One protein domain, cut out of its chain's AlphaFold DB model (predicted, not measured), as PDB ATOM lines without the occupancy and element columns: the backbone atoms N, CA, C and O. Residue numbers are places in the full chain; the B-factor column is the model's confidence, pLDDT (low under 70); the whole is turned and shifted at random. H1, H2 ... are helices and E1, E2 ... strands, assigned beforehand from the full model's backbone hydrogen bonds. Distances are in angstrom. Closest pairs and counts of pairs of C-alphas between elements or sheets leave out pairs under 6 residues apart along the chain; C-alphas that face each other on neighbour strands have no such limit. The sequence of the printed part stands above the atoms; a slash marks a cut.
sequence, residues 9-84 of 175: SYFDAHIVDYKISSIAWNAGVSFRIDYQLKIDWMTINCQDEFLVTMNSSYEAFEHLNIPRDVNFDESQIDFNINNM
ATOM      1  N   SER A   9      42.664  29.475  11.808       82.56
ATOM      2  CA  SER A   9      42.034  29.039  10.559       82.56
ATOM      3  C   SER A   9      41.152  27.796  10.691       82.56
ATOM      4  O   SER A   9      40.171  27.669   9.967       82.56
ATOM      5  N   TYR A  10      41.522  26.842  11.553       81.06
ATOM      6  CA  TYR A  10      40.701  25.658  11.792       81.06
ATOM      7  C   TYR A  10      39.499  26.037  12.651       81.06
ATOM      8  O   TYR A  10      38.385  25.639  12.323       81.06
ATOM      9  N   PHE A  11      39.720  26.808  13.720       77.38
ATOM     10  CA  PHE A  11      38.658  27.282  14.604       77.38
ATOM     11  C   PHE A  11      37.601  28.049  13.799       77.38
ATOM     12  O   PHE A  11      36.449  27.632  13.744       77.38
ATOM     13  N   ASP A  12      38.006  29.070  13.050       82.12
ATOM     14  CA  ASP A  12      37.103  29.908  12.254       82.12
ATOM     15  C   ASP A  12      36.328  29.123  11.187       82.12
ATOM     16  O   ASP A  12      35.188  29.456  10.868       82.12
ATOM     17  N   ALA A  13      36.925  28.067  10.627       85.69
ATOM     18  CA  ALA A  13      36.267  27.231   9.626       85.69
ATOM     19  C   ALA A  13      35.187  26.306  10.216       85.69
ATOM     20  O   ALA A  13      34.300  25.867   9.481       85.69
ATOM     21  N   HIS A  14      35.264  25.997  11.514       85.75
ATOM     22  CA  HIS A  14      34.418  24.992  12.164       85.75
ATOM     23  C   HIS A  14      33.497  25.565  13.247       85.75
ATOM     24  O   HIS A  14      32.578  24.870  13.682       85.75
ATOM     25  N   ILE A  15      33.687  26.817  13.666       86.44
ATOM     26  CA  ILE A  15      32.770  27.511  14.573       86.44
ATOM     27  C   ILE A  15      31.584  28.057  13.787       86.44
ATOM     28  O   ILE A  15      31.735  28.860  12.870       86.44
ATOM     29  N   VAL A  16      30.385  27.615  14.155       88.00
ATOM     30  CA  VAL A  16      29.148  27.988  13.446       88.00
ATOM     31  C   VAL A  16      28.372  29.075  14.180       88.00
ATOM     32  O   VAL A  16      27.726  29.907  13.548       88.00
ATOM     33  N   ASP A  17      28.438  29.073  15.505       88.44
ATOM     34  CA  ASP A  17      27.799  30.066  16.358       88.44
ATOM     35  C   ASP A  17      28.644  30.263  17.613       88.44
ATOM     36  O   ASP A  17      29.305  29.326  18.075       88.44
ATOM     37  N   TYR A  18      28.626  31.474  18.157       91.44
ATOM     38  CA  TYR A  18      29.261  31.771  19.428       91.44
ATOM     39  C   TYR A  18      28.588  32.936  20.146       91.44
ATOM     40  O   TYR A  18      28.050  33.876  19.556       91.44
ATOM     41  N   LYS A  19      28.679  32.896  21.469       93.75
ATOM     42  CA  LYS A  19      28.217  33.933  22.374       93.75
ATOM     43  C   LYS A  19      29.267  34.146  23.448       93.75
ATOM     44  O   LYS A  19      29.692  33.211  24.117       93.75
ATOM     45  N   ILE A  20      29.622  35.405  23.654       94.12
ATOM     46  CA  ILE A  20      30.456  35.823  24.777       94.12
ATOM     47  C   ILE A  20      29.587  36.447  25.860       94.12
ATOM     48  O   ILE A  20      28.611  37.149  25.579       94.12
ATOM     49  N   SER A  21      29.930  36.187  27.113       95.44
ATOM     50  CA  SER A  21      29.259  36.798  28.253       95.44
ATOM     51  C   SER A  21      30.185  36.894  29.457       95.44
ATOM     52  O   SER A  21      31.214  36.229  29.528       95.44
ATOM     53  N   SER A  22      29.814  37.736  30.413       95.25
ATOM     54  CA  SER A  22      30.428  37.765  31.735       95.25
ATOM     55  C   SER A  22      29.433  37.224  32.754       95.25
ATOM     56  O   SER A  22      28.287  37.684  32.784       95.25
ATOM     57  N   ILE A  23      29.867  36.302  33.605       94.12
ATOM     58  CA  ILE A  23      29.049  35.743  34.679       94.12
ATOM     59  C   ILE A  23      29.587  36.261  36.006       94.12
ATOM     60  O   ILE A  23      30.698  35.931  36.413       94.12
ATOM     61  N   ALA A  24      28.782  37.074  36.685       93.75
ATOM     62  CA  ALA A  24      29.043  37.448  38.064       93.75
ATOM     63  C   ALA A  24      28.543  36.346  39.004       93.75
ATOM     64  O   ALA A  24      27.430  35.838  38.854       93.75
ATOM     65  N   TRP A  25      29.354  36.013  39.996       91.19
ATOM     66  CA  TRP A  25      29.036  35.073  41.062       91.19
ATOM     67  C   TRP A  25      29.543  35.636  42.395       91.19
ATOM     68  O   TRP A  25      30.186  36.683  42.438       91.19
ATOM     69  N   ASN A  26      29.231  34.973  43.510       88.00
ATOM     70  CA  ASN A  26      29.446  35.541  44.851       88.00
ATOM     71  C   ASN A  26      30.894  35.974  45.135       88.00
ATOM     72  O   ASN A  26      31.129  36.830  45.986       88.00
ATOM     73  N   ALA A  27      31.857  35.381  44.438       90.62
ATOM     74  CA  ALA A  27      33.271  35.565  44.701       90.62
ATOM     75  C   ALA A  27      34.055  36.153  43.526       90.62
ATOM     76  O   ALA A  27      35.260  36.351  43.654       90.62
ATOM     77  N   GLY A  28      33.393  36.519  42.429       94.38
ATOM     78  CA  GLY A  28      34.085  37.142  41.315       94.38
ATOM     79  C   GLY A  28      33.244  37.289  40.060       94.38
ATOM     80  O   GLY A  28      32.017  37.175  40.067       94.38
ATOM     81  N   VAL A  29      33.948  37.551  38.966       96.00
ATOM     82  CA  VAL A  29      33.391  37.605  37.619       96.00
ATOM     83  C   VAL A  29      34.242  36.718  36.729       96.00
ATOM     84  O   VAL A  29      35.467  36.863  36.700       96.00
ATOM     85  N   SER A  30      33.591  35.829  35.990       95.94
ATOM     86  CA  SER A  30      34.222  35.031  34.945       95.94
ATOM     87  C   SER A  30      33.826  35.553  33.567       95.94
ATOM     88  O   SER A  30      32.698  36.017  33.368       95.94
ATOM     89  N   PHE A  31      34.739  35.465  32.608       95.81
ATOM     90  CA  PHE A  31      34.431  35.605  31.192       95.81
ATOM     91  C   PHE A  31      34.137  34.225  30.612       95.81
ATOM     92  O   PHE A  31      34.888  33.281  30.850       95.81
ATOM     93  N   ARG A  32      33.044  34.117  29.861       95.06
ATOM     94  CA  ARG A  32      32.537  32.870  29.300       95.06
ATOM     95  C   ARG A  32      32.340  32.994  27.801       95.06
ATOM     96  O   ARG A  32      31.782  33.984  27.318       95.06
ATOM     97  N   ILE A  33      32.734  31.943  27.096       92.50
ATOM     98  CA  ILE A  33      32.540  31.768  25.664       92.50
ATOM     99  C   ILE A  33      31.743  30.480  25.476       92.50
ATOM    100  O   ILE A  33      32.225  29.396  25.785       92.50
ATOM    101  N   ASP A  34      30.523  30.605  24.971       93.00
ATOM    102  CA  ASP A  34      29.717  29.487  24.491       93.00
ATOM    103  C   ASP A  34      29.838  29.434  22.971       93.00
ATOM    104  O   ASP A  34      29.695  30.467  22.319       93.00
ATOM    105  N   TYR A  35      30.087  28.267  22.389       91.88
ATOM    106  CA  TYR A  35      30.221  28.143  20.938       91.88
ATOM    107  C   TYR A  35      29.842  26.762  20.423       91.88
ATOM    108  O   TYR A  35      29.772  25.788  21.170       91.88
ATOM    109  N   GLN A  36      29.579  26.683  19.125       92.38
ATOM    110  CA  GLN A  36      29.265  25.444  18.432       92.38
ATOM    111  C   GLN A  36      30.381  25.075  17.474       92.38
ATOM    112  O   GLN A  36      30.596  25.774  16.483       92.38
ATOM    113  N   LEU A  37      31.039  23.949  17.741       89.88
ATOM    114  CA  LEU A  37      32.011  23.367  16.831       89.88
ATOM    115  C   LEU A  37      31.323  22.328  15.945       89.88
ATOM    116  O   LEU A  37      30.673  21.405  16.439       89.88
ATOM    117  N   LYS A  38      31.475  22.462  14.631       91.31
ATOM    118  CA  LYS A  38      30.984  21.500  13.649       91.31
ATOM    119  C   LYS A  38      32.137  20.670  13.104       91.31
ATOM    120  O   LYS A  38      33.122  21.234  12.654       91.31
ATOM    121  N   ILE A  39      31.987  19.347  13.090       89.69
ATOM    122  CA  ILE A  39      32.919  18.410  12.447       89.69
ATOM    123  C   ILE A  39      32.083  17.447  11.607       89.69
ATOM    124  O   ILE A  39      31.181  16.790  12.131       89.69
ATOM    125  N   ASP A  40      32.346  17.396  10.302       91.56
ATOM    126  CA  ASP A  40      31.518  16.698   9.313       91.56
ATOM    127  C   ASP A  40      30.016  17.016   9.464       91.56
ATOM    128  O   ASP A  40      29.536  18.119   9.175       91.56
ATOM    129  N   TRP A  41      29.256  16.019   9.912       92.62
ATOM    130  CA  TRP A  41      27.813  16.039  10.086       92.62
ATOM    131  C   TRP A  41      27.389  16.331  11.533       92.62
ATOM    132  O   TRP A  41      26.194  16.485  11.782       92.62
ATOM    133  N   MET A  42      28.330  16.405  12.480       93.00
ATOM    134  CA  MET A  42      28.062  16.607  13.903       93.00
ATOM    135  C   MET A  42      28.298  18.057  14.322       93.00
ATOM    136  O   MET A  42      29.255  18.691  13.882       93.00
ATOM    137  N   THR A  43      27.472  18.541  15.249       92.88
ATOM    138  CA  THR A  43      27.692  19.799  15.968       92.88
ATOM    139  C   THR A  43      27.808  19.514  17.461       92.88
ATOM    140  O   THR A  43      26.981  18.796  18.024       92.88
ATOM    141  N   ILE A  44      28.818  20.093  18.105       91.88
ATOM    142  CA  ILE A  44      29.095  19.961  19.535       91.88
ATOM    143  C   ILE A  44      28.995  21.343  20.175       91.88
ATOM    144  O   ILE A  44      29.605  22.297  19.694       91.88
ATOM    145  N   ASN A  45      28.217  21.451  21.255       91.44
ATOM    146  CA  ASN A  45      28.181  22.663  22.067       91.44
ATOM    147  C   ASN A  45      29.371  22.645  23.028       91.44
ATOM    148  O   ASN A  45      29.529  21.702  23.806       91.44
ATOM    149  N   CYS A  46      30.160  23.705  22.985       88.75
ATOM    150  CA  CYS A  46      31.323  23.920  23.819       88.75
ATOM    151  C   CYS A  46      31.114  25.152  24.696       88.75
ATOM    152  O   CYS A  46      30.380  26.081  24.347       88.75
ATOM    153  N   GLN A  47      31.774  25.139  25.846       90.81
ATOM    154  CA  GLN A  47      31.774  26.233  26.794       90.81
ATOM    155  C   GLN A  47      33.161  26.300  27.416       90.81
ATOM    156  O   GLN A  47      33.604  25.317  28.006       90.81
ATOM    157  N   ASP A  48      33.785  27.468  27.324       89.62
ATOM    158  CA  ASP A  48      35.007  27.776  28.052       89.62
ATOM    159  C   ASP A  48      34.781  28.984  28.958       89.62
ATOM    160  O   ASP A  48      34.050  29.923  28.622       89.62
ATOM    161  N   GLU A  49      35.399  28.952  30.133       93.12
ATOM    162  CA  GLU A  49      35.283  29.997  31.140       93.12
ATOM    163  C   GLU A  49      36.630  30.245  31.823       93.12
ATOM    164  O   GLU A  49      37.373  29.310  32.127       93.12
ATOM    165  N   PHE A  50      36.940  31.509  32.104       93.94
ATOM    166  CA  PHE A  50      38.077  31.883  32.940       93.94
ATOM    167  C   PHE A  50      37.777  33.111  33.796       93.94
ATOM    168  O   PHE A  50      36.980  33.983  33.443       93.94
ATOM    169  N   LEU A  51      38.443  33.183  34.943       94.81
ATOM    170  CA  LEU A  51      38.260  34.247  35.921       94.81
ATOM    171  C   LEU A  51      38.865  35.572  35.432       94.81
ATOM    172  O   LEU A  51      40.017  35.597  35.001       94.81
ATOM    173  N   VAL A  52      38.125  36.679  35.567       96.44
ATOM    174  CA  VAL A  52      38.595  38.040  35.220       96.44
ATOM    175  C   VAL A  52      38.584  39.015  36.396       96.44
ATOM    176  O   VAL A  52      39.174  40.091  36.318       96.44
ATOM    177  N   THR A  53      37.916  38.670  37.496       96.44
ATOM    178  CA  THR A  53      37.944  39.426  38.757       96.44
ATOM    179  C   THR A  53      37.644  38.485  39.911       96.44
ATOM    180  O   THR A  53      36.761  37.637  39.792       96.44
ATOM    181  N   MET A  54      38.320  38.671  41.042       95.62
ATOM    182  CA  MET A  54      38.065  37.934  42.278       95.62
ATOM    183  C   MET A  54      37.795  38.909  43.425       95.62
ATOM    184  O   MET A  54      38.562  39.847  43.626       95.62
ATOM    185  N   ASN A  55      36.747  38.674  44.204       94.56
ATOM    186  CA  ASN A  55      36.401  39.516  45.346       94.56
ATOM    187  C   ASN A  55      37.334  39.223  46.533       94.56
ATOM    188  O   ASN A  55      37.696  38.066  46.788       94.56
ATOM    189  N   SER A  56      37.698  40.254  47.299       93.06
ATOM    190  CA  SER A  56      38.506  40.099  48.523       93.06
ATOM    191  C   SER A  56      37.783  39.355  49.646       93.06
ATOM    192  O   SER A  56      38.432  38.778  50.510       93.06
ATOM    193  N   SER A  57      36.449  39.301  49.615       89.19
ATOM    194  CA  SER A  57      35.643  38.551  50.587       89.19
ATOM    195  C   SER A  57      35.701  37.028  50.411       89.19
ATOM    196  O   SER A  57      35.024  36.314  51.149       89.19
ATOM    197  N   TYR A  58      36.424  36.516  49.410       90.81
ATOM    198  CA  TYR A  58      36.511  35.086  49.121       90.81
ATOM    199  C   TYR A  58      37.857  34.497  49.548       90.81
ATOM    200  O   TYR A  58      38.876  34.749  48.913       90.81
ATOM    201  N   GLU A  59      37.848  33.660  50.581       88.06
ATOM    202  CA  GLU A  59      39.061  33.117  51.221       88.06
ATOM    203  C   GLU A  59      39.739  31.982  50.423       88.06
ATOM    204  O   GLU A  59      40.852  31.551  50.729       88.06
ATOM    205  N   ALA A  60      39.098  31.452  49.374       87.94
ATOM    206  CA  ALA A  60      39.735  30.410  48.573       87.94
ATOM    207  C   ALA A  60      40.919  30.977  47.773       87.94
ATOM    208  O   ALA A  60      40.921  32.139  47.353       87.94
ATOM    209  N   PHE A  61      41.912  30.121  47.518       89.94
ATOM    210  CA  PHE A  61      43.111  30.442  46.733       89.94
ATOM    211  C   PHE A  61      44.018  31.528  47.335       89.94
ATOM    212  O   PHE A  61      44.837  32.084  46.620       89.94
ATOM    213  N   GLU A  62      43.940  31.811  48.640       87.75
ATOM    214  CA  GLU A  62      44.829  32.782  49.315       87.75
ATOM    215  C   GLU A  62      46.327  32.454  49.210       87.75
ATOM    216  O   GLU A  62      47.171  33.345  49.260       87.75
ATOM    217  N   HIS A  63      46.675  31.177  49.042       91.00
ATOM    218  CA  HIS A  63      48.058  30.746  48.808       91.00
ATOM    219  C   HIS A  63      48.575  31.122  47.409       91.00
ATOM    220  O   HIS A  63      49.775  31.030  47.152       91.00
ATOM    221  N   LEU A  64      47.680  31.524  46.504       91.50
ATOM    222  CA  LEU A  64      48.002  32.069  45.196       91.50
ATOM    223  C   LEU A  64      47.928  33.598  45.287       91.50
ATOM    224  O   LEU A  64      46.979  34.155  45.834       91.50
ATOM    225  N   ASN A  65      48.924  34.295  44.737       89.62
ATOM    226  CA  ASN A  65      48.980  35.761  44.735       89.62
ATOM    227  C   ASN A  65      48.019  36.357  43.686       89.62
ATOM    228  O   ASN A  65      48.449  36.985  42.720       89.62
ATOM    229  N   ILE A  66      46.724  36.093  43.848       91.88
ATOM    230  CA  ILE A  66      45.664  36.521  42.934       91.88
ATOM    231  C   ILE A  66      45.192  37.910  43.364       91.88
ATOM    232  O   ILE A  66      44.718  38.056  44.498       91.88
ATOM    233  N   PRO A  67      45.278  38.924  42.485       93.12
ATOM    234  CA  PRO A  67      44.740  40.249  42.760       93.12
ATOM    235  C   PRO A  67      43.255  40.186  43.125       93.12
ATOM    236  O   PRO A  67      42.504  39.373  42.589       93.12
ATOM    237  N   ARG A  68      42.820  41.047  44.044       94.69
ATOM    238  CA  ARG A  68      41.427  41.109  44.497       94.69
ATOM    239  C   ARG A  68      40.825  42.471  44.194       94.69
ATOM    240  O   ARG A  68      41.537  43.471  44.204       94.69
ATOM    241  N   ASP A  69      39.525  42.479  43.923       95.56
ATOM    242  CA  ASP A  69      38.714  43.666  43.633       95.56
ATOM    243  C   ASP A  69      39.238  44.509  42.450       95.56
ATOM    244  O   ASP A  69      38.993  45.713  42.361       95.56
ATOM    245  N   VAL A  70      39.965  43.872  41.524       96.00
ATOM    246  CA  VAL A  70      40.505  44.481  40.303       96.00
ATOM    247  C   VAL A  70      40.300  43.558  39.104       96.00
ATOM    248  O   VAL A  70      40.314  42.334  39.244       96.00
ATOM    249  N   ASN A  71      40.138  44.155  37.922       96.56
ATOM    250  CA  ASN A  71      40.133  43.413  36.665       96.56
ATOM    251  C   ASN A  71      41.529  42.865  36.379       96.56
ATOM    252  O   ASN A  71      42.522  43.573  36.562       96.56
ATOM    253  N   PHE A  72      41.582  41.630  35.897       96.19
ATOM    254  CA  PHE A  72      42.835  40.974  35.570       96.19
ATOM    255  C   PHE A  72      43.420  41.451  34.245       96.19
ATOM    256  O   PHE A  72      42.696  41.693  33.279       96.19
ATOM    257  N   ASP A  73      44.744  41.558  34.209       95.56
ATOM    258  CA  ASP A  73      45.499  41.630  32.962       95.56
ATOM    259  C   ASP A  73      45.712  40.231  32.352       95.56
ATOM    260  O   ASP A  73      45.400  39.205  32.958       95.56
ATOM    261  N   GLU A  74      46.246  40.190  31.131       93.44
ATOM    262  CA  GLU A  74      46.512  38.946  30.396       93.44
ATOM    263  C   GLU A  74      47.396  37.973  31.190       93.44
ATOM    264  O   GLU A  74      47.087  36.788  31.281       93.44
ATOM    265  N   SER A  75      48.440  38.474  31.860       93.88
ATOM    266  CA  SER A  75      49.354  37.628  32.637       93.88
ATOM    267  C   SER A  75      48.668  36.984  33.845       93.88
ATOM    268  O   SER A  75      48.978  35.852  34.223       93.88
ATOM    269  N   GLN A  76      47.710  37.690  34.445       94.88
ATOM    270  CA  GLN A  76      46.917  37.210  35.570       94.88
ATOM    271  C   GLN A  76      45.851  36.208  35.115       94.88
ATOM    272  O   GLN A  76      45.633  35.204  35.794       94.88
ATOM    273  N   ILE A  77      45.229  36.435  33.956       93.06
ATOM    274  CA  ILE A  77      44.316  35.472  33.326       93.06
ATOM    275  C   ILE A  77      45.065  34.168  33.028       93.06
ATOM    276  O   ILE A  77      44.643  33.102  33.485       93.06
ATOM    277  N   ASP A  78      46.223  34.250  32.372       91.88
ATOM    278  CA  ASP A  78      47.071  33.093  32.073       91.88
ATOM    279  C   ASP A  78      47.489  32.350  33.341       91.88
ATOM    280  O   ASP A  78      47.454  31.116  33.401       91.88
ATOM    281  N   PHE A  79      47.883  33.083  34.384       92.38
ATOM    282  CA  PHE A  79      48.213  32.494  35.675       92.38
ATOM    283  C   PHE A  79      47.027  31.704  36.248       92.38
ATOM    284  O   PHE A  79      47.208  30.562  36.676       92.38
ATOM    285  N   ASN A  80      45.816  32.262  36.225       90.75
ATOM    286  CA  ASN A  80      44.627  31.609  36.772       90.75
ATOM    287  C   ASN A  80      44.221  30.365  35.979       90.75
ATOM    288  O   ASN A  80      43.945  29.331  36.587       90.75
ATOM    289  N   ILE A  81      44.268  30.428  34.647       89.56
ATOM    290  CA  ILE A  81      44.011  29.281  33.764       89.56
ATOM    291  C   ILE A  81      44.995  28.148  34.071       89.56
ATOM    292  O   ILE A  81      44.599  26.995  34.256       89.56
ATOM    293  N   ASN A  82      46.287  28.469  34.179       89.25
ATOM    294  CA  ASN A  82      47.329  27.476  34.439       89.25
ATOM    295  C   ASN A  82      47.227  26.840  35.832       89.25
ATOM    296  O   ASN A  82      47.626  25.687  36.000       89.25
ATOM    297  N   ASN A  83      46.670  27.564  36.805       88.88
ATOM    298  CA  ASN A  83      46.414  27.069  38.159       88.88
ATOM    299  C   ASN A  83      44.973  26.556  38.355       88.88
ATOM    300  O   ASN A  83      44.605  26.217  39.477       88.88
ATOM    301  N   MET A  84      44.167  26.482  37.286       86.56
ATOM    302  CA  MET A  84      42.762  26.038  37.300       86.56
ATOM    303  C   MET A  84      41.889  26.788  38.324       86.56
ATOM    304  O   MET A  84      40.969  26.225  38.918       86.56
TER     305      MET A  84
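This is residues 9 to 84 of the 175 residues of an uncharacterized protein of Brumimicrobium sp. C305 (UniProt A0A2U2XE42). A long, twisted ribbon of three strands, E1, E2 and E3, has the short helix H1 at one end; from its other end a long loop, residues 55 to 73, folds back to H2 beside E3. The ribbon is a meander, each strand the antiparallel neighbour of the one before. The printed part has 76 residues, ordered H1 E1 E2 E3 H2, class mixed. It is loose, radius of gyration of the C-alphas 15.4 A, spanning 46 by 22 by 17 A.

H1, residues 9 to 14, only grazes the sheet. E1, residues 15 to 25, and E2, residues 28 to 39, form a hairpin, N 21 and O 32 being 2.9 A apart. E2 and E3, residues 42 to 54, form another, N 35 and O 46 being 2.9 A apart. H2, residues 74 to 82, only grazes the sheet; its closest C-alphas to E3 are Phe 50 and Ile 81, 6.5 A. H1 and H2 are apart. In both, every O i to N i+4 pair is within hydrogen-bond range.

H1 begins at C-alpha 9 (42.034, 29.039, 10.559). E1, E2 and E3 measure 27.8 A, 34.4 A and 36.9 A; H2 ends at C-alpha 82 (47.329, 27.476, 34.439).

The farthest C-alphas, Trp 41 and Ser 57, are 47.0 A apart. The printed part has no cut; the link E3 to H2 is long. No printed residue is under 70 in pLDDT.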